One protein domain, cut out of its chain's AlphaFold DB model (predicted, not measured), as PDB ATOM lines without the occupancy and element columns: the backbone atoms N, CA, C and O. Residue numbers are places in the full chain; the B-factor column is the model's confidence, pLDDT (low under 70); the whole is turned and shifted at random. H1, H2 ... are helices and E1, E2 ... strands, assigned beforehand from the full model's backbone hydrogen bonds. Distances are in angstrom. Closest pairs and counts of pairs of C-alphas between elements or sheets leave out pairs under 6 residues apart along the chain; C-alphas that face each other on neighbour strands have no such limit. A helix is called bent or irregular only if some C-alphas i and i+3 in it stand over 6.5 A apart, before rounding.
ATOM      1  N   LEU A   7     -17.851  13.097  49.122       89.50
ATOM      2  CA  LEU A   7     -19.004  13.772  49.710       89.50
ATOM      3  C   LEU A   7     -18.622  14.379  51.064       89.50
ATOM      4  O   LEU A   7     -18.351  13.661  52.023       89.50
ATOM      5  N   ASP A   8     -18.682  15.704  51.161       89.00
ATOM      6  CA  ASP A   8     -18.655  16.409  52.439       89.00
ATOM      7  C   ASP A   8     -20.094  16.559  52.950       89.00
ATOM      8  O   ASP A   8     -20.846  17.438  52.522       89.00
ATOM      9  N   GLU A   9     -20.484  15.677  53.868       87.62
ATOM     10  CA  GLU A   9     -21.821  15.643  54.474       87.62
ATOM     11  C   GLU A   9     -22.134  16.908  55.284       87.62
ATOM     12  O   GLU A   9     -23.285  17.352  55.331       87.62
ATOM     13  N   ARG A  10     -21.113  17.535  55.884       86.38
ATOM     14  CA  ARG A  10     -21.280  18.756  56.684       86.38
ATOM     15  C   ARG A  10     -21.645  19.932  55.789       86.38
ATOM     16  O   ARG A  10     -22.541  20.706  56.122       86.38
ATOM     17  N   CYS A  11     -20.955  20.064  54.659       84.88
ATOM     18  CA  CYS A  11     -21.179  21.156  53.710       84.88
ATOM     19  C   CYS A  11     -22.218  20.816  52.628       84.88
ATOM     20  O   CYS A  11     -22.623  21.703  51.877       84.88
ATOM     21  N   ARG A  12     -22.662  19.554  52.549       85.25
ATOM     22  CA  ARG A  12     -23.523  19.007  51.486       85.25
ATOM     23  C   ARG A  12     -22.936  19.210  50.091       85.25
ATOM     24  O   ARG A  12     -23.652  19.536  49.142       85.25
ATOM     25  N   THR A  13     -21.624  19.050  49.968       86.44
ATOM     26  CA  THR A  13     -20.898  19.262  48.715       86.44
ATOM     27  C   THR A  13     -20.304  17.952  48.220       86.44
ATOM     28  O   THR A  13     -19.545  17.288  48.917       86.44
ATOM     29  N   LEU A  14     -20.643  17.586  46.983       88.94
ATOM     30  CA  LEU A  14     -20.013  16.477  46.277       88.94
ATOM     31  C   LEU A  14     -18.877  17.023  45.416       88.94
ATOM     32  O   LEU A  14     -19.091  17.901  44.575       88.94
ATOM     33  N   ARG A  15     -17.667  16.505  45.611       90.31
ATOM     34  CA  ARG A  15     -16.496  16.880  44.818       90.31
ATOM     35  C   ARG A  15     -16.375  15.945  43.625       90.31
ATOM     36  O   ARG A  15     -16.494  14.728  43.746       90.31
ATOM     37  N   ILE A  16     -16.111  16.522  42.460       90.19
ATOM     38  CA  ILE A  16     -15.874  15.777  41.226       90.19
ATOM     39  C   ILE A  16     -14.484  16.088  40.673       90.19
ATOM     40  O   ILE A  16     -13.798  17.000  41.136       90.19
ATOM     41  N   PHE A  17     -14.051  15.302  39.693       91.00
ATOM     42  CA  PHE A  17     -12.744  15.481  39.079       91.00
ATOM     43  C   PHE A  17     -12.840  16.517  37.960       91.00
ATOM     44  O   PHE A  17     -13.788  16.480  37.183       91.00
ATOM     45  N   ALA A  18     -11.876  17.438  37.896       88.81
ATOM     46  CA  ALA A  18     -11.953  18.612  37.029       88.81
ATOM     47  C   ALA A  18     -11.352  18.418  35.625       88.81
ATOM     48  O   ALA A  18     -11.610  19.253  34.769       88.81
ATOM     49  N   HIS A  19     -10.578  17.350  35.382       91.44
ATOM     50  CA  HIS A  19      -9.854  17.161  34.114       91.44
ATOM     51  C   HIS A  19     -10.218  15.861  33.372       91.44
ATOM     52  O   HIS A  19      -9.356  15.000  33.175       91.44
ATOM     53  N   PRO A  20     -11.489  15.646  32.991       92.12
ATOM     54  CA  PRO A  20     -11.895  14.442  32.273       92.12
ATOM     55  C   PRO A  20     -11.182  14.249  30.925       92.12
ATOM     56  O   PRO A  20     -11.055  13.107  30.490       92.12
ATOM     57  N   SER A  21     -10.667  15.298  30.275       93.00
ATOM     58  CA  SER A  21      -9.865  15.165  29.047       93.00
ATOM     59  C   SER A  21      -8.624  14.298  29.259       93.00
ATOM     60  O   SER A  21      -8.308  13.465  28.413       93.00
ATOM     61  N   TYR A  22      -7.978  14.401  30.425       92.12
ATOM     62  CA  TYR A  22      -6.856  13.542  30.801       92.12
ATOM     63  C   TYR A  22      -7.278  12.069  30.875       92.12
ATOM     64  O   TYR A  22      -6.617  11.203  30.303       92.12
ATOM     65  N   CYS A  23      -8.421  11.789  31.512       92.94
ATOM     66  CA  CYS A  23      -8.984  10.440  31.556       92.94
ATOM     67  C   CYS A  23      -9.297   9.919  30.146       92.94
ATOM     68  O   CYS A  23      -9.017   8.762  29.841       92.94
ATOM     69  N   ALA A  24      -9.868  10.768  29.287       92.88
ATOM     70  CA  ALA A  24     -10.229  10.400  27.923       92.88
ATOM     71  C   ALA A  24      -8.987  10.079  27.086       92.88
ATOM     72  O   ALA A  24      -8.969   9.064  26.396       92.88
ATOM     73  N   LEU A  25      -7.925  10.883  27.202       92.56
ATOM     74  CA  LEU A  25      -6.649  10.626  26.536       92.56
ATOM     75  C   LEU A  25      -6.065   9.276  26.946       92.56
ATOM     76  O   LEU A  25      -5.657   8.515  26.076       92.56
ATOM     77  N   ILE A  26      -6.078   8.943  28.236       91.62
ATOM     78  CA  ILE A  26      -5.593   7.644  28.727       91.62
ATOM     79  C   ILE A  26      -6.417   6.495  28.149       91.62
ATOM     80  O   ILE A  26      -5.839   5.528  27.668       91.62
ATOM     81  N   CYS A  27      -7.748   6.613  28.152       90.38
ATOM     82  CA  CYS A  27      -8.632   5.570  27.625       90.38
ATOM     83  C   CYS A  27      -8.485   5.366  26.108       90.38
ATOM     84  O   CYS A  27      -8.801   4.293  25.602       90.38
ATOM     85  N   LEU A  28      -8.053   6.398  25.377       89.19
ATOM     86  CA  LEU A  28      -7.852   6.361  23.925       89.19
ATOM     87  C   LEU A  28      -6.397   6.054  23.524       89.19
ATOM     88  O   LEU A  28      -6.126   5.838  22.343       89.19
ATOM     89  N   SER A  29      -5.466   6.054  24.479       89.31
ATOM     90  CA  SER A  29      -4.046   5.771  24.245       89.31
ATOM     91  C   SER A  29      -3.771   4.269  24.184       89.31
ATOM     92  O   SER A  29      -4.564   3.448  24.646       89.31
ATOM     93  N   SER A  30      -2.620   3.889  23.621       85.44
ATOM     94  CA  SER A  30      -2.202   2.488  23.617       85.44
ATOM     95  C   SER A  30      -1.896   2.010  25.046       85.44
ATOM     96  O   SER A  30      -1.275   2.753  25.815       85.44
ATOM     97  N   PRO A  31      -2.262   0.767  25.407       81.50
ATOM     98  CA  PRO A  31      -2.087   0.249  26.766       81.50
ATOM     99  C   PRO A  31      -0.615   0.196  27.213       81.50
ATOM    100  O   PRO A  31      -0.321   0.349  28.393       81.50
ATOM    101  N   GLU A  32       0.325   0.049  26.275       83.56
ATOM    102  CA  GLU A  32       1.771   0.052  26.555       83.56
ATOM    103  C   GLU A  32       2.263   1.409  27.086       83.56
ATOM    104  O   GLU A  32       3.160   1.476  27.922       83.56
ATOM    105  N   SER A  33       1.657   2.510  26.630       83.94
ATOM    106  CA  SER A  33       2.044   3.862  27.052       83.94
ATOM    107  C   SER A  33       1.544   4.227  28.451       83.94
ATOM    108  O   SER A  33       2.138   5.071  29.125       83.94
ATOM    109  N   THR A  34       0.461   3.592  28.900       85.50
ATOM    110  CA  THR A  34      -0.211   3.885  30.173       85.50
ATOM    111  C   THR A  34       0.135   2.872  31.263       85.50
ATOM    112  O   THR A  34      -0.125   3.139  32.434       85.50
ATOM    113  N   GLU A  35       0.807   1.767  30.917       84.75
ATOM    114  CA  GLU A  35       1.252   0.722  31.846       84.75
ATOM    115  C   GLU A  35       1.975   1.261  33.099       84.75
ATOM    116  O   GLU A  35       1.644   0.821  34.208       84.75
ATOM    117  N   PRO A  36       2.893   2.253  33.011       86.94
ATOM    118  CA  PRO A  36       3.571   2.775  34.197       86.94
ATOM    119  C   PRO A  36       2.616   3.385  35.233       86.94
ATOM    120  O   PRO A  36       2.931   3.393  36.425       86.94
ATOM    121  N   LEU A  37       1.448   3.874  34.797       86.31
ATOM    122  CA  LEU A  37       0.440   4.494  35.658       86.31
ATOM    123  C   LEU A  37      -0.313   3.469  36.509       86.31
ATOM    124  O   LEU A  37      -0.840   3.831  37.559       86.31
ATOM    125  N   ASN A  38      -0.305   2.185  36.133       85.75
ATOM    126  CA  ASN A  38      -0.951   1.122  36.911       85.75
ATOM    127  C   ASN A  38      -0.365   1.016  38.330       85.75
ATOM    128  O   ASN A  38      -1.071   0.665  39.271       85.75
ATOM    129  N   LYS A  39       0.902   1.413  38.517       83.75
ATOM    130  CA  LYS A  39       1.572   1.460  39.830       83.75
ATOM    131  C   LYS A  39       0.995   2.510  40.784       83.75
ATOM    132  O   LYS A  39       1.294   2.470  41.973       83.75
ATOM    133  N   LEU A  40       0.221   3.467  40.273       82.81
ATOM    134  CA  LEU A  40      -0.402   4.528  41.067       82.81
ATOM    135  C   LEU A  40      -1.756   4.105  41.651       82.81
ATOM    136  O   LEU A  40      -2.346   4.864  42.422       82.81
ATOM    137  N   LEU A  41      -2.266   2.932  41.269       81.56
ATOM    138  CA  LEU A  41      -3.570   2.461  41.708       81.56
ATOM    139  C   LEU A  41      -3.493   1.702  43.030       81.56
ATOM    140  O   LEU A  41      -2.533   0.966  43.274       81.56
ATOM    141  N   PRO A  42      -4.533   1.826  43.871       72.00
ATOM    142  CA  PRO A  42      -4.698   0.932  45.000       72.00
ATOM    143  C   PRO A  42      -4.939  -0.498  44.498       72.00
ATOM    144  O   PRO A  42      -5.645  -0.721  43.512       72.00
ATOM    145  N   ILE A  43      -4.360  -1.473  45.197       70.12
ATOM    146  CA  ILE A  43      -4.629  -2.892  44.950       70.12
ATOM    147  C   ILE A  43      -6.061  -3.169  45.411       70.12
ATOM    148  O   ILE A  43      -6.359  -3.067  46.601       70.12
ATOM    149  N   VAL A  44      -6.945  -3.502  44.470       66.94
ATOM    150  CA  VAL A  44      -8.328  -3.893  44.762       66.94
ATOM    151  C   VAL A  44      -8.366  -5.418  44.922       66.94
ATOM    152  O   VAL A  44      -7.933  -6.118  44.007       66.94
ATOM    153  N   PRO A  45      -8.863  -5.961  46.049       59.91
ATOM    154  CA  PRO A  45      -8.779  -7.394  46.350       59.91
ATOM    155  C   PRO A  45      -9.516  -8.298  45.344       59.91
ATOM    156  O   PRO A  45      -9.100  -9.437  45.156       59.91
ATOM    157  N   ASP A  46     -10.550  -7.784  44.668       64.94
ATOM    158  CA  ASP A  46     -11.355  -8.518  43.674       64.94
ATOM    159  C   ASP A  46     -10.892  -8.302  42.212       64.94
ATOM    160  O   ASP A  46     -11.456  -8.913  41.304       64.94
ATOM    161  N   ASN A  47      -9.877  -7.461  41.947       60.81
ATOM    162  CA  ASN A  47      -9.424  -7.167  40.581       60.81
ATOM    163  C   ASN A  47      -7.922  -7.476  40.411       60.81
ATOM    164  O   ASN A  47      -7.080  -6.698  40.865       60.81
ATOM    165  N   PRO A  48      -7.554  -8.607  39.775       58.38
ATOM    166  CA  PRO A  48      -6.197  -9.147  39.853       58.38
ATOM    167  C   PRO A  48      -5.126  -8.289  39.161       58.38
ATOM    168  O   PRO A  48      -3.944  -8.489  39.433       58.38
ATOM    169  N   ILE A  49      -5.501  -7.327  38.306       66.12
ATOM    170  CA  ILE A  49      -4.583  -6.320  37.749       66.12
ATOM    171  C   ILE A  49      -5.358  -5.003  37.573       66.12
ATOM    172  O   ILE A  49      -6.048  -4.840  36.566       66.12
ATOM    173  N   PRO A  50      -5.287  -4.054  38.525       71.56
ATOM    174  CA  PRO A  50      -5.937  -2.764  38.349       71.56
ATOM    175  C   PRO A  50      -5.238  -2.009  37.214       71.56
ATOM    176  O   PRO A  50      -4.025  -1.780  37.267       71.56
ATOM    177  N   ARG A  51      -5.991  -1.636  36.175       85.00
ATOM    178  CA  ARG A  51      -5.472  -0.821  35.073       85.00
ATOM    179  C   ARG A  51      -5.951   0.618  35.184       85.00
ATOM    180  O   ARG A  51      -7.080   0.897  35.588       85.00
ATOM    181  N   PHE A  52      -5.067   1.553  34.856       88.38
ATOM    182  CA  PHE A  52      -5.322   2.980  35.057       88.38
ATOM    183  C   PHE A  52      -6.358   3.523  34.077       88.38
ATOM    184  O   PHE A  52      -7.095   4.452  34.413       88.38
ATOM    185  N   ASP A  53      -6.466   2.914  32.898       89.25
ATOM    186  CA  ASP A  53      -7.535   3.175  31.942       89.25
ATOM    187  C   ASP A  53      -8.905   2.758  32.488       89.25
ATOM    188  O   ASP A  53      -9.847   3.532  32.340       89.25
ATOM    189  N   ASP A  54      -9.019   1.630  33.199       88.19
ATOM    190  CA  ASP A  54     -10.283   1.217  33.828       88.19
ATOM    191  C   ASP A  54     -10.722   2.235  34.900       88.19
ATOM    192  O   ASP A  54     -11.880   2.655  34.941       88.19
ATOM    193  N   TYR A  55      -9.777   2.737  35.701       89.25
ATOM    194  CA  TYR A  55     -10.040   3.803  36.672       89.25
ATOM    195  C   TYR A  55     -10.479   5.117  36.001       89.25
ATOM    196  O   TYR A  55     -11.455   5.751  36.412       89.25
ATOM    197  N   CYS A  56      -9.781   5.537  34.943       91.75
ATOM    198  CA  CYS A  56     -10.118   6.738  34.175       91.75
ATOM    199  C   CYS A  56     -11.488   6.626  33.502       91.75
ATOM    200  O   CYS A  56     -12.265   7.585  33.500       91.75
ATOM    201  N   ARG A  57     -11.789   5.451  32.953       91.38
ATOM    202  CA  ARG A  57     -13.079   5.111  32.366       91.38
ATOM    203  C   ARG A  57     -14.187   5.259  33.398       91.38
ATOM    204  O   ARG A  57     -15.188   5.903  33.092       91.38
ATOM    205  N   GLU A  58     -14.021   4.717  34.601       91.06
ATOM    206  CA  GLU A  58     -15.032   4.861  35.649       91.06
ATOM    207  C   GLU A  58     -15.292   6.328  35.995       91.06
ATOM    208  O   GLU A  58     -16.453   6.720  36.051       91.06
ATOM    209  N   VAL A  59     -14.251   7.166  36.110       93.06
ATOM    210  CA  VAL A  59     -14.409   8.622  36.328       93.06
ATOM    211  C   VAL A  59     -15.265   9.281  35.237       93.06
ATOM    212  O   VAL A  59     -16.048  10.189  35.513       93.06
ATOM    213  N   LEU A  60     -15.113   8.862  33.980       93.44
ATOM    214  CA  LEU A  60     -15.892   9.407  32.865       93.44
ATOM    215  C   LEU A  60     -17.342   8.909  32.895       93.44
ATOM    216  O   LEU A  60     -18.276   9.687  32.686       93.44
ATOM    217  N   ILE A  61     -17.540   7.623  33.186       91.62
ATOM    218  CA  ILE A  61     -18.862   6.996  33.263       91.62
ATOM    219  C   ILE A  61     -19.662   7.576  34.436       91.62
ATOM    220  O   ILE A  61     -20.824   7.922  34.241       91.62
ATOM    221  N   THR A  62     -19.073   7.761  35.619       92.31
ATOM    222  CA  THR A  62     -19.755   8.356  36.783       92.31
ATOM    223  C   THR A  62     -20.225   9.784  36.501       92.31
ATOM    224  O   THR A  62     -21.359  10.132  36.835       92.31
ATOM    225  N   LEU A  63     -19.413  10.608  35.821       92.19
ATOM    226  CA  LEU A  63     -19.832  11.935  35.353       92.19
ATOM    227  C   LEU A  63     -21.023  11.831  34.391       92.19
ATOM    228  O   LEU A  63     -22.003  12.568  34.528       92.19
ATOM    229  N   GLY A  64     -20.982  10.881  33.459       91.44
ATOM    230  CA  GLY A  64     -22.097  10.613  32.558       91.44
ATOM    231  C   GLY A  64     -23.366  10.142  33.280       91.44
ATOM    232  O   GLY A  64     -24.464  10.561  32.918       91.44
ATOM    233  N   VAL A  65     -23.251   9.303  34.308       89.69
ATOM    234  CA  VAL A  65     -24.404   8.828  35.088       89.69
ATOM    235  C   VAL A  65     -25.024   9.993  35.861       89.69
ATOM    236  O   VAL A  65     -26.225  10.234  35.750       89.69
ATOM    237  N   ILE A  66     -24.208  10.776  36.570       89.50
ATOM    238  CA  ILE A  66     -24.681  11.882  37.414       89.50
ATOM    239  C   ILE A  66     -25.275  13.018  36.583       89.50
ATOM    240  O   ILE A  66     -26.309  13.576  36.950       89.50
ATOM    241  N   PHE A  67     -24.634  13.396  35.478       90.94
ATOM    242  CA  PHE A  67     -25.055  14.539  34.671       90.94
ATOM    243  C   PHE A  67     -25.740  14.099  33.375       90.94
ATOM    244  O   PHE A  67     -26.878  14.472  33.098       90.94
ATOM    245  N   GLY A  68     -25.102  13.252  32.575       87.62
ATOM    246  CA  GLY A  68     -25.622  12.818  31.275       87.62
ATOM    247  C   GLY A  68     -27.001  12.145  31.318       87.62
ATOM    248  O   GLY A  68     -27.770  12.290  30.358       87.62
ATOM    249  N   GLN A  69     -27.360  11.474  32.418       89.38
ATOM    250  CA  GLN A  69     -28.646  10.774  32.563       89.38
ATOM    251  C   GLN A  69     -29.694  11.608  33.313       89.38
ATOM    252  O   GLN A  69     -30.830  11.707  32.842       89.38
ATOM    253  N   ASP A  70     -29.323  12.366  34.350       86.88
ATOM    254  CA  ASP A  70     -30.285  13.189  35.097       86.88
ATOM    255  C   ASP A  70     -30.464  14.623  34.552       86.88
ATOM    256  O   ASP A  70     -29.553  15.451  34.492       86.88
ATOM    257  N   LYS A  71     -31.705  14.969  34.184       85.81
ATOM    258  CA  LYS A  71     -32.045  16.293  33.635       85.81
ATOM    259  C   LYS A  71     -31.908  17.410  34.673       85.81
ATOM    260  O   LYS A  71     -31.629  18.544  34.273       85.81
ATOM    261  N   ARG A  72     -32.168  17.139  35.960       86.12
ATOM    262  CA  ARG A  72     -32.081  18.166  37.016       86.12
ATOM    263  C   ARG A  72     -30.618  18.550  37.239       86.12
ATOM    264  O   ARG A  72     -30.297  19.737  37.174       86.12
ATOM    265  N   SER A  73     -29.750  17.553  37.341       88.19
ATOM    266  CA  SER A  73     -28.299  17.666  37.439       88.19
ATOM    267  C   SER A  73     -27.702  18.490  36.294       88.19
ATOM    268  O   SER A  73     -27.044  19.494  36.559       88.19
ATOM    269  N   ARG A  74     -28.041  18.217  35.018       89.31
ATOM    270  CA  ARG A  74     -27.549  19.046  33.884       89.31
ATOM    271  C   ARG A  74     -27.982  20.499  33.959       89.31
ATOM    272  O   ARG A  74     -27.201  21.404  33.681       89.31
ATOM    273  N   LYS A  75     -29.247  20.747  34.311       88.62
ATOM    274  CA  LYS A  75     -29.749  22.120  34.465       88.62
ATOM    275  C   LYS A  75     -29.003  22.855  35.572       88.62
ATOM    276  O   LYS A  75     -28.725  24.044  35.434       88.62
ATOM    277  N   GLN A  76     -28.696  22.155  36.659       86.62
ATOM    278  CA  GLN A  76     -27.924  22.705  37.758       86.62
ATOM    279  C   GLN A  76     -26.473  22.961  37.335       86.62
ATOM    280  O   GLN A  76     -25.991  24.071  37.545       86.62
ATOM    281  N   ALA A  77     -25.827  22.021  36.643       85.06
ATOM    282  CA  ALA A  77     -24.490  22.198  36.078       85.06
ATOM    283  C   ALA A  77     -24.420  23.441  35.176       85.06
ATOM    284  O   ALA A  77     -23.638  24.343  35.457       85.06
ATOM    285  N   LEU A  78     -25.334  23.574  34.204       84.88
ATOM    286  CA  LEU A  78     -25.450  24.753  33.328       84.88
ATOM    287  C   LEU A  78     -25.615  26.071  34.101       84.88
ATOM    288  O   LEU A  78     -25.116  27.119  33.686       84.88
ATOM    289  N   LYS A  79     -26.336  26.046  35.229       84.12
ATOM    290  CA  LYS A  79     -26.503  27.220  36.095       84.12
ATOM    291  C   LYS A  79     -25.195  27.572  36.814       84.12
ATOM    292  O   LYS A  79     -24.865  28.753  36.914       84.12
ATOM    293  N   HIS A  80     -24.455  26.569  37.286       76.88
ATOM    294  CA  HIS A  80     -23.188  26.732  38.007       76.88
ATOM    295  C   HIS A  80     -21.977  27.009  37.098       76.88
ATOM    296  O   HIS A  80     -21.003  27.601  37.570       76.88
ATOM    297  N   THR A  81     -22.056  26.712  35.794       71.06
ATOM    298  CA  THR A  81     -21.076  27.129  34.768       71.06
ATOM    299  C   THR A  81     -20.818  28.639  34.780       71.06
ATOM    300  O   THR A  81     -19.748  29.102  34.396       71.06
ATOM    301  N   LYS A  82     -21.774  29.446  35.258       68.12
ATOM    302  CA  LYS A  82     -21.635  30.907  35.320       68.12
ATOM    303  C   LYS A  82     -20.821  31.423  36.512       68.12
ATOM    304  O   LYS A  82     -20.547  32.619  36.539       68.12
ATOM    305  N   THR A  83     -20.457  30.577  37.478       72.69
ATOM    306  CA  THR A  83     -19.798  31.004  38.725       72.69
ATOM    307  C   THR A  83     -18.515  30.224  39.002       72.69
ATOM    308  O   THR A  83     -17.447  30.634  38.568       72.69
ATOM    309  N   ILE A  84     -18.611  29.105  39.719       66.12
ATOM    310  CA  ILE A  84     -17.463  28.365  40.272       66.12
ATOM    311  C   ILE A  84     -16.849  27.433  39.224       66.12
ATOM    312  O   ILE A  84     -15.646  27.205  39.205       66.12
ATOM    313  N   TRP A  85     -17.676  26.913  38.318       71.44
ATOM    314  CA  TRP A  85     -17.241  25.933  37.328       71.44
ATOM    315  C   TRP A  85     -16.599  26.571  36.103       71.44
ATOM    316  O   TRP A  85     -15.969  25.859  35.334       71.44
ATOM    317  N   ARG A  86     -16.706  27.896  35.939       73.00
ATOM    318  CA  ARG A  86     -16.115  28.606  34.801       73.00
ATOM    319  C   ARG A  86     -14.615  28.349  34.708       73.00
ATOM    320  O   ARG A  86     -14.151  27.934  33.661       73.00
ATOM    321  N   GLN A  87     -13.892  28.502  35.816       74.69
ATOM    322  CA  GLN A  87     -12.447  28.290  35.828       74.69
ATOM    323  C   GLN A  87     -12.085  26.827  35.543       74.69
ATOM    324  O   GLN A  87     -11.187  26.567  34.756       74.69
ATOM    325  N   ALA A  88     -12.792  25.858  36.133       72.38
ATOM    326  CA  ALA A  88     -12.536  24.440  35.865       72.38
ATOM    327  C   ALA A  88     -12.820  24.068  34.397       72.38
ATOM    328  O   ALA A  88     -12.049  23.334  33.792       72.38
ATOM    329  N   MET A  89     -13.888  24.620  33.818       70.62
ATOM    330  CA  MET A  89     -14.284  24.392  32.426       70.62
ATOM    331  C   MET A  89     -13.395  25.134  31.420       70.62
ATOM    332  O   MET A  89     -13.219  24.645  30.313       70.62
ATOM    333  N   GLU A  90     -12.796  26.268  31.794       78.06
ATOM    334  CA  GLU A  90     -11.773  26.946  30.978       78.06
ATOM    335  C   GLU A  90     -10.517  26.084  30.797       78.06
ATOM    336  O   GLU A  90      -9.837  26.198  29.783       78.06
ATOM    337  N   HIS A  91     -10.210  25.216  31.764       81.81
ATOM    338  CA  HIS A  91      -9.058  24.319  31.679       81.81
ATOM    339  C   HIS A  91      -9.398  22.976  31.016       81.81
ATOM    340  O   HIS A  91      -8.485  22.258  30.616       81.81
ATOM    341  N   ASP A  92     -10.682  22.613  30.928       87.00
ATOM    342  CA  ASP A  92     -11.132  21.359  30.330       87.00
ATOM    343  C   ASP A  92     -12.558  21.480  29.760       87.00
ATOM    344  O   ASP A  92     -13.560  21.364  30.476       87.00
ATOM    345  N   GLU A  93     -12.655  21.682  28.445       87.44
ATOM    346  CA  GLU A  93     -13.937  21.785  27.738       87.44
ATOM    347  C   GLU A  93     -14.752  20.482  27.799       87.44
ATOM    348  O   GLU A  93     -15.986  20.522  27.796       87.44
ATOM    349  N   LEU A  94     -14.088  19.324  27.929       90.62
ATOM    350  CA  LEU A  94     -14.765  18.029  28.007       90.62
ATOM    351  C   LEU A  94     -15.583  17.910  29.296       90.62
ATOM    352  O   LEU A  94     -16.619  17.246  29.309       90.62
ATOM    353  N   LEU A  95     -15.170  18.583  30.374       90.19
ATOM    354  CA  LEU A  95     -15.954  18.628  31.607       90.19
ATOM    355  C   LEU A  95     -17.311  19.293  31.384       90.19
ATOM    356  O   LEU A  95     -18.332  18.797  31.863       90.19
ATOM    357  N   LEU A  96     -17.329  20.411  30.660       87.88
ATOM    358  CA  LEU A  96     -18.571  21.103  30.336       87.88
ATOM    359  C   LEU A  96     -19.470  20.226  29.467       87.88
ATOM    360  O   LEU A  96     -20.665  20.120  29.754       87.88
ATOM    361  N   ASP A  97     -18.906  19.577  28.451       89.88
ATOM    362  CA  ASP A  97     -19.670  18.712  27.552       89.88
ATOM    363  C   ASP A  97     -20.293  17.528  28.313       89.88
ATOM    364  O   ASP A  97     -21.517  17.373  28.332       89.88
ATOM    365  N   LEU A  98     -19.497  16.790  29.096       90.31
ATOM    366  CA  LEU A  98     -19.974  15.653  29.897       90.31
ATOM    367  C   LEU A  98     -21.061  16.050  30.905       90.31
ATOM    368  O   LEU A  98     -21.995  15.284  31.156       90.31
ATOM    369  N   CYS A  99     -20.963  17.250  31.483       89.31
ATOM    370  CA  CYS A  99     -21.913  17.726  32.484       89.31
ATOM    371  C   CYS A  99     -23.205  18.321  31.901       89.31
ATOM    372  O   CYS A  99     -24.184  18.499  32.634       89.31
ATOM    373  N   THR A 100     -23.237  18.670  30.612       88.50
ATOM    374  CA  THR A 100     -24.360  19.423  30.022       88.50
ATOM    375  C   THR A 100     -25.028  18.724  28.845       88.50
ATOM    376  O   THR A 100     -26.216  18.961  28.583       88.50
ATOM    377  N   THR A 101     -24.332  17.785  28.215       89.25
ATOM    378  CA  THR A 101     -24.828  16.965  27.113       89.25
ATOM    379  C   THR A 101     -25.539  15.713  27.637       89.25
ATOM    380  O   THR A 101     -25.299  15.224  28.739       89.25
ATOM    381  N   ARG A 102     -26.518  15.205  26.876       89.19
ATOM    382  CA  ARG A 102     -27.219  13.957  27.226       89.19
ATOM    383  C   ARG A 102     -26.320  12.762  26.934       89.19
ATOM    384  O   ARG A 102     -25.666  12.754  25.898       89.19
ATOM    385  N   TRP A 103     -26.416  11.719  27.759       87.94
ATOM    386  CA  TRP A 103     -25.666  10.468  27.592       87.94
ATOM    387  C   TRP A 103     -25.640   9.962  26.139       87.94
ATOM    388  O   TRP A 103     -24.579   9.784  25.560       87.94
ATOM    389  N   HIS A 104     -26.807   9.818  25.503       85.06
ATOM    390  CA  HIS A 104     -26.913   9.268  24.143       85.06
ATOM    391  C   HIS A 104     -26.316  10.143  23.032       85.06
ATOM    392  O   HIS A 104     -26.153   9.665  21.917       85.06
ATOM    393  N   HIS A 105     -26.043  11.422  23.294       87.00
ATOM    394  CA  HIS A 105     -25.463  12.325  22.296       87.00
ATOM    395  C   HIS A 105     -23.933  12.365  22.371       87.00
ATOM    396  O   HIS A 105     -23.293  12.873  21.454       87.00
ATOM    397  N   HIS A 106     -23.338  11.838  23.443       86.12
ATOM    398  CA  HIS A 106     -21.898  11.881  23.634       86.12
ATOM    399  C   HIS A 106     -21.243  10.666  22.969       86.12
ATOM    400  O   HIS A 106     -21.352   9.538  23.449       86.12
ATOM    401  N   VAL A 107     -20.511  10.900  21.877       85.31
ATOM    402  CA  VAL A 107     -19.815   9.839  21.118       85.31
ATOM    403  C   VAL A 107     -18.781   9.106  21.983       85.31
ATOM    404  O   VAL A 107     -18.545   7.912  21.817       85.31
ATOM    405  N   LEU A 108     -18.216   9.807  22.968       87.19
ATOM    406  CA  LEU A 108     -17.226   9.291  23.907       87.19
ATOM    407  C   LEU A 108     -17.712   8.040  24.660       87.19
ATOM    408  O   LEU A 108     -16.937   7.100  24.811       87.19
ATOM    409  N   PHE A 109     -18.987   7.962  25.061       86.31
ATOM    410  CA  PHE A 109     -19.503   6.784  25.776       86.31
ATOM    411  C   PHE A 109     -19.562   5.527  24.900       86.31
ATOM    412  O   PHE A 109     -19.436   4.417  25.419       86.31
ATOM    413  N   ASN A 110     -19.680   5.687  23.578       83.56
ATOM    414  CA  ASN A 110     -19.604   4.561  22.648       83.56
ATOM    415  C   ASN A 110     -18.170   4.017  22.563       83.56
ATOM    416  O   ASN A 110     -17.972   2.806  22.570       83.56
ATOM    417  N   HIS A 111     -17.167   4.903  22.534       83.56
ATOM    418  CA  HIS A 111     -15.751   4.509  22.527       83.56
ATOM    419  C   HIS A 111     -15.312   3.893  23.850       83.56
ATOM    420  O   HIS A 111     -14.598   2.896  23.871       83.56
ATOM    421  N   LEU A 112     -15.801   4.441  24.960       82.06
ATOM    422  CA  LEU A 112     -15.577   3.897  26.286       82.06
ATOM    423  C   LEU A 112     -16.404   2.642  26.559       82.06
ATOM    424  O   LEU A 112     -16.626   2.396  27.728       82.06
ATOM    425  N   VAL A 113     -16.925   1.888  25.575       79.12
ATOM    426  CA  VAL A 113     -17.808   0.700  25.752       79.12
ATOM    427  C   VAL A 113     -18.655   0.812  27.029       79.12
ATOM    428  O   VAL A 113     -18.583  -0.038  27.923       79.12
ATOM    429  N   ALA A 114     -19.295   1.968  27.212       79.88
ATOM    430  CA  ALA A 114     -19.954   2.273  28.465       79.88
ATOM    431  C   ALA A 114     -21.236   1.438  28.520       79.88
ATOM    432  O   ALA A 114     -21.854   1.204  27.471       79.88
ATOM    433  N   PRO A 115     -21.663   0.973  29.706       76.38
ATOM    434  CA  PRO A 115     -22.945   0.298  29.813       76.38
ATOM    435  C   PRO A 115     -24.043   1.222  29.255       76.38
ATOM    436  O   PRO A 115     -23.961   2.445  29.411       76.38
ATOM    437  N   PRO A 116     -25.065   0.678  28.573       78.00
ATOM    438  CA  PRO A 116     -26.158   1.504  28.082       78.00
ATOM    439  C   PRO A 116     -26.811   2.231  29.260       78.00
ATOM    440  O   PRO A 116     -26.812   1.712  30.376       78.00
ATOM    441  N   ALA A 117     -27.379   3.413  29.010       78.56
ATOM    442  CA  ALA A 117     -28.076   4.166  30.047       78.56
ATOM    443  C   ALA A 117     -29.180   3.295  30.670       78.56
ATOM    444  O   ALA A 117     -30.123   2.881  29.992       78.56
ATOM    445  N   ARG A 118     -29.026   2.990  31.956       79.31
ATOM    446  CA  ARG A 118     -29.914   2.156  32.768       79.31
ATOM    447  C   ARG A 118     -30.369   2.944  33.982       79.31
ATOM    448  O   ARG A 118     -29.695   3.866  34.425       79.31
ATOM    449  N   ALA A 119     -31.511   2.554  34.531       69.94
ATOM    450  CA  ALA A 119     -31.989   3.130  35.780       69.94
ATOM    451  C   ALA A 119     -31.276   2.540  37.010       69.94
ATOM    452  O   ALA A 119     -31.136   3.225  38.016       69.94
ATOM    453  N   ASN A 120     -30.786   1.299  36.904       78.44
ATOM    454  CA  ASN A 120     -30.136   0.582  37.996       78.44
ATOM    455  C   ASN A 120     -28.696   0.247  37.598       78.44
ATOM    456  O   ASN A 120     -28.478  -0.429  36.590       78.44
ATOM    457  N   TYR A 121     -27.745   0.706  38.410       81.81
ATOM    458  CA  TYR A 121     -26.330   0.347  38.329       81.81
ATOM    459  C   TYR A 121     -25.953  -0.464  39.561       81.81
ATOM    460  O   TYR A 121     -26.430  -0.185  40.662       81.81
ATOM    461  N   SER A 122     -25.092  -1.459  39.385       83.06
ATOM    462  CA  SER A 122     -24.481  -2.169  40.500       83.06
ATOM    463  C   SER A 122     -23.142  -1.514  40.802       83.06
ATOM    464  O   SER A 122     -22.225  -1.605  39.993       83.06
ATOM    465  N   ALA A 123     -23.011  -0.877  41.967       84.44
ATOM    466  CA  ALA A 123     -21.762  -0.230  42.370       84.44
ATOM    467  C   ALA A 123     -20.567  -1.200  42.302       84.44
ATOM    468  O   ALA A 123     -19.525  -0.846  41.769       84.44
ATOM    469  N   LYS A 124     -20.763  -2.453  42.730       82.62
ATOM    470  CA  LYS A 124     -19.724  -3.487  42.723       82.62
ATOM    471  C   LYS A 124     -19.292  -3.927  41.317       82.62
ATOM    472  O   LYS A 124     -18.115  -4.183  41.088       82.62
ATOM    473  N   VAL A 125     -20.237  -4.073  40.386       82.69
ATOM    474  CA  VAL A 125     -19.951  -4.618  39.042       82.69
ATOM    475  C   VAL A 125     -19.575  -3.518  38.055       82.69
ATOM    476  O   VAL A 125     -18.660  -3.698  37.258       82.69
ATOM    477  N   ASP A 126     -20.283  -2.392  38.098       84.25
ATOM    478  CA  ASP A 126     -20.116  -1.301  37.138       84.25
ATOM    479  C   ASP A 126     -19.025  -0.303  37.572       84.25
ATOM    480  O   ASP A 126     -18.469   0.385  36.717       84.25
ATOM    481  N   PHE A 127     -18.731  -0.211  38.879       88.12
ATOM    482  CA  PHE A 127     -17.825   0.791  39.457       88.12
ATOM    483  C   PHE A 127     -16.919   0.248  40.581       88.12
ATOM    484  O   PHE A 127     -16.947   0.783  41.696       88.12
ATOM    485  N   PRO A 128     -16.104  -0.794  40.342       86.69
ATOM    486  CA  PRO A 128     -15.257  -1.381  41.379       86.69
ATOM    487  C   PRO A 128     -14.290  -0.390  42.054       86.69
ATOM    488  O   PRO A 128     -13.952  -0.590  43.219       86.69
ATOM    489  N   PHE A 129     -13.850   0.692  41.393       87.38
ATOM    490  CA  PHE A 129     -12.982   1.690  42.041       87.38
ATOM    491  C   PHE A 129     -13.744   2.728  42.872       87.38
ATOM    492  O   PHE A 129     -13.183   3.300  43.812       87.38
ATOM    493  N   PHE A 130     -15.001   3.012  42.524       88.38
ATOM    494  CA  PHE A 130     -15.825   4.020  43.200       88.38
ATOM    495  C   PHE A 130     -16.992   3.432  44.003       88.38
ATOM    496  O   PHE A 130     -17.827   4.202  44.484       88.38
ATOM    497  N   GLU A 131     -17.024   2.112  44.202       88.88
ATOM    498  CA  GLU A 131     -18.087   1.382  44.902       88.88
ATOM    499  C   GLU A 131     -18.419   2.017  46.256       88.88
ATOM    500  O   GLU A 131     -19.536   2.489  46.464       88.88
ATOM    501  N   GLU A 132     -17.435   2.101  47.156       89.25
ATOM    502  CA  GLU A 132     -17.638   2.602  48.522       89.25
ATOM    503  C   GLU A 132     -18.192   4.033  48.541       89.25
ATOM    504  O   GLU A 132     -19.060   4.377  49.345       89.25
ATOM    505  N   LYS A 133     -17.718   4.881  47.622       90.38
ATOM    506  CA  LYS A 133     -18.142   6.283  47.542       90.38
ATOM    507  C   LYS A 133     -19.552   6.423  46.989       90.38
ATOM    508  O   LYS A 133     -20.318   7.250  47.481       90.38
ATOM    509  N   LEU A 134     -19.894   5.626  45.978       90.19
ATOM    510  CA  LEU A 134     -21.235   5.593  45.401       90.19
ATOM    511  C   LEU A 134     -22.251   5.043  46.404       90.19
ATOM    512  O   LEU A 134     -23.322   5.629  46.548       90.19
ATOM    513  N   LEU A 135     -21.898   3.989  47.144       90.12
ATOM    514  CA  LEU A 135     -22.740   3.438  48.207       90.12
ATOM    515  C   LEU A 135     -22.969   4.457  49.325       90.12
ATOM    516  O   LEU A 135     -24.113   4.680  49.720       90.12
ATOM    517  N   ARG A 136     -21.916   5.152  49.772       90.31
ATOM    518  CA  ARG A 136     -22.041   6.226  50.768       90.31
ATOM    519  C   ARG A 136     -22.920   7.375  50.274       90.31
ATOM    520  O   ARG A 136     -23.741   7.897  51.025       90.31
ATOM    521  N   LEU A 137     -22.768   7.772  49.011       88.56
ATOM    522  CA  LEU A 137     -23.611   8.800  48.405       88.56
ATOM    523  C   LEU A 137     -25.078   8.353  48.352       88.56
ATOM    524  O   LEU A 137     -25.961   9.135  48.695       88.56
ATOM    525  N   GLN A 138     -25.337   7.103  47.963       87.44
ATOM    526  CA  GLN A 138     -26.680   6.527  47.930       87.44
ATOM    527  C   GLN A 138     -27.309   6.491  49.327       87.44
ATOM    528  O   GLN A 138     -28.452   6.914  49.488       87.44
ATOM    529  N   GLU A 139     -26.571   6.040  50.341       88.62
ATOM    530  CA  GLU A 139     -27.031   6.029  51.731       88.62
ATOM    531  C   GLU A 139     -27.373   7.444  52.217       88.62
ATOM    532  O   GLU A 139     -28.461   7.674  52.750       88.62
ATOM    533  N   TYR A 140     -26.500   8.415  51.949       86.69
ATOM    534  CA  TYR A 140     -26.751   9.812  52.285       86.69
ATOM    535  C   TYR A 140     -28.003  10.360  51.582       86.69
ATOM    536  O   TYR A 140     -28.811  11.059  52.199       86.69
ATOM    537  N   MET A 141     -28.201  10.033  50.301       81.06
ATOM    538  CA  MET A 141     -29.399  10.437  49.561       81.06
ATOM    539  C   MET A 141     -30.668   9.815  50.150       81.06
ATOM    540  O   MET A 141     -31.648  10.537  50.309       81.06
ATOM    541  N   LEU A 142     -30.640   8.530  50.525       81.62
ATOM    542  CA  LEU A 142     -31.770   7.830  51.151       81.62
ATOM    543  C   LEU A 142     -32.137   8.431  52.512       81.62
ATOM    544  O   LEU A 142     -33.315   8.628  52.809       81.62
ATOM    545  N   GLN A 143     -31.138   8.776  53.327       82.19
ATOM    546  CA  GLN A 143     -31.356   9.437  54.616       82.19
ATOM    547  C   GLN A 143     -31.919  10.860  54.448       82.19
ATOM    548  O   GLN A 143     -32.727  11.312  55.260       82.19
ATOM    549  N   GLN A 144     -31.520  11.573  53.389       72.62
ATOM    550  CA  GLN A 144     -31.991  12.933  53.093       72.62
ATOM    551  C   GLN A 144     -33.258  13.003  52.236       72.62
ATOM    552  O   GLN A 144     -33.763  14.108  52.021       72.62
ATOM    553  N   SER A 145     -33.820  11.880  51.781       58.47
ATOM    554  CA  SER A 145     -35.032  11.848  50.954       58.47
ATOM    555  C   SER A 145     -36.309  11.447  51.720       58.47
ATOM    556  O   SER A 145     -36.934  10.456  51.345       58.47
ATOM    557  N   PRO A 146     -36.785  12.179  52.754       46.47
ATOM    558  CA  PRO A 146     -38.029  11.810  53.425       46.47
ATOM    559  C   PRO A 146     -39.304  12.331  52.734       46.47
ATOM    560  O   PRO A 146     -40.384  11.944  53.154       46.47
ATOM    561  N   ASN A 147     -39.239  13.200  51.709       48.97
ATOM    562  CA  ASN A 147     -40.435  13.959  51.280       48.97
ATOM    563  C   ASN A 147     -40.655  14.178  49.776       48.97
ATOM    564  O   ASN A 147     -41.499  14.996  49.406       48.97
TER     565      ASN A 147
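Overview. This is residues 7 to 147 of the 195 residues of an uncharacterized protein of Fusarium sp. AF-6 (UniProt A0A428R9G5). One long helix, H3, runs through the middle of the body, with H1 and H6 crossing it on one side, H2 across its first end and H4 turning off at its last end. On the other side from H1 and H6, helix H9 and the short H8 make a separate pair, and residues 141 to 147 stick out beyond the body. The printed part has 141 residues with one named strand, E1, followed by nine named helices, H1 to H9, and its class is mostly helix. It is compact, with a radius of gyration of the C-alphas of 15.6 A and spans of 47 by 33 by 29 A.

Arrangement. Residues 7 to 8 pair antiparallel with residues 13 to 14 of E1, residues 13 to 15; E1 pairs with no named strand. H1, residues 20 to 28, touches residues 52 to 60 of H3, residues 52 to 69, at a steep tilt of 53 degrees, opposite ways; their closest C-alphas, Cys 23 and Cys 56, are 4.7 A apart. H2, residues 31 to 40, is irregular, with C-alphas 33 and 36 7.4 A apart, and touches H3 about perpendicular at 87 degrees, the closest C-alphas being Asn 38 and Phe 52 at 5.1 A. H4, residues 71 to 80, and H3 touch only at the corner, with C-alphas Phe 67 and Arg 74 closest at 5.2 A. H6, residues 93 to 100, touches H3 with a steep tilt of 42 degrees, the same way, closest at C-alphas Phe 67 and Cys 99, 5.0 A. H5, residues 85 to 91, and H6 only just touch, and only at the corner, with 3 pairs of C-alphas within 8 A. H7, residues 107 to 111, is near H1. H8, residues 123 to 126, touches H9, residues 131 to 144, with C-alphas Ala 123 and Glu 131 closest at 4.7 A; H3 and H9 are apart. Every O i to N i+4 pair is within hydrogen-bond range in H1, H4, H5, H6, H7 and H9; H3 has 13 of 14, H2 has 1 of 6 beside 4 of 7 O i to N i+3 pairs, and H8 is too short for an O i to N i+4 pair.

Along the chain. E1 begins at C-alpha 13, (-20.898, 19.262, 48.715). H3 is 24.7 A long from C-alpha 52, (-5.322, 2.980, 35.057), and H9 is 19.8 A, ending at C-alpha 144, (-31.991, 12.933, 53.093). H2 measures 15.0 A, H4 14.4 A and H1 12.3 A.

Size, cuts and confidence. The C-alphas farthest apart, of Glu 32 and Asn 147, are 50.9 A apart. The printed part has no cut. The links H2 to H3 and H7 to H8 are long. The mean pLDDT of the printed part is 83.6; residues 44 to 49, 82, 84, 119 and 145 to 147 are under 70.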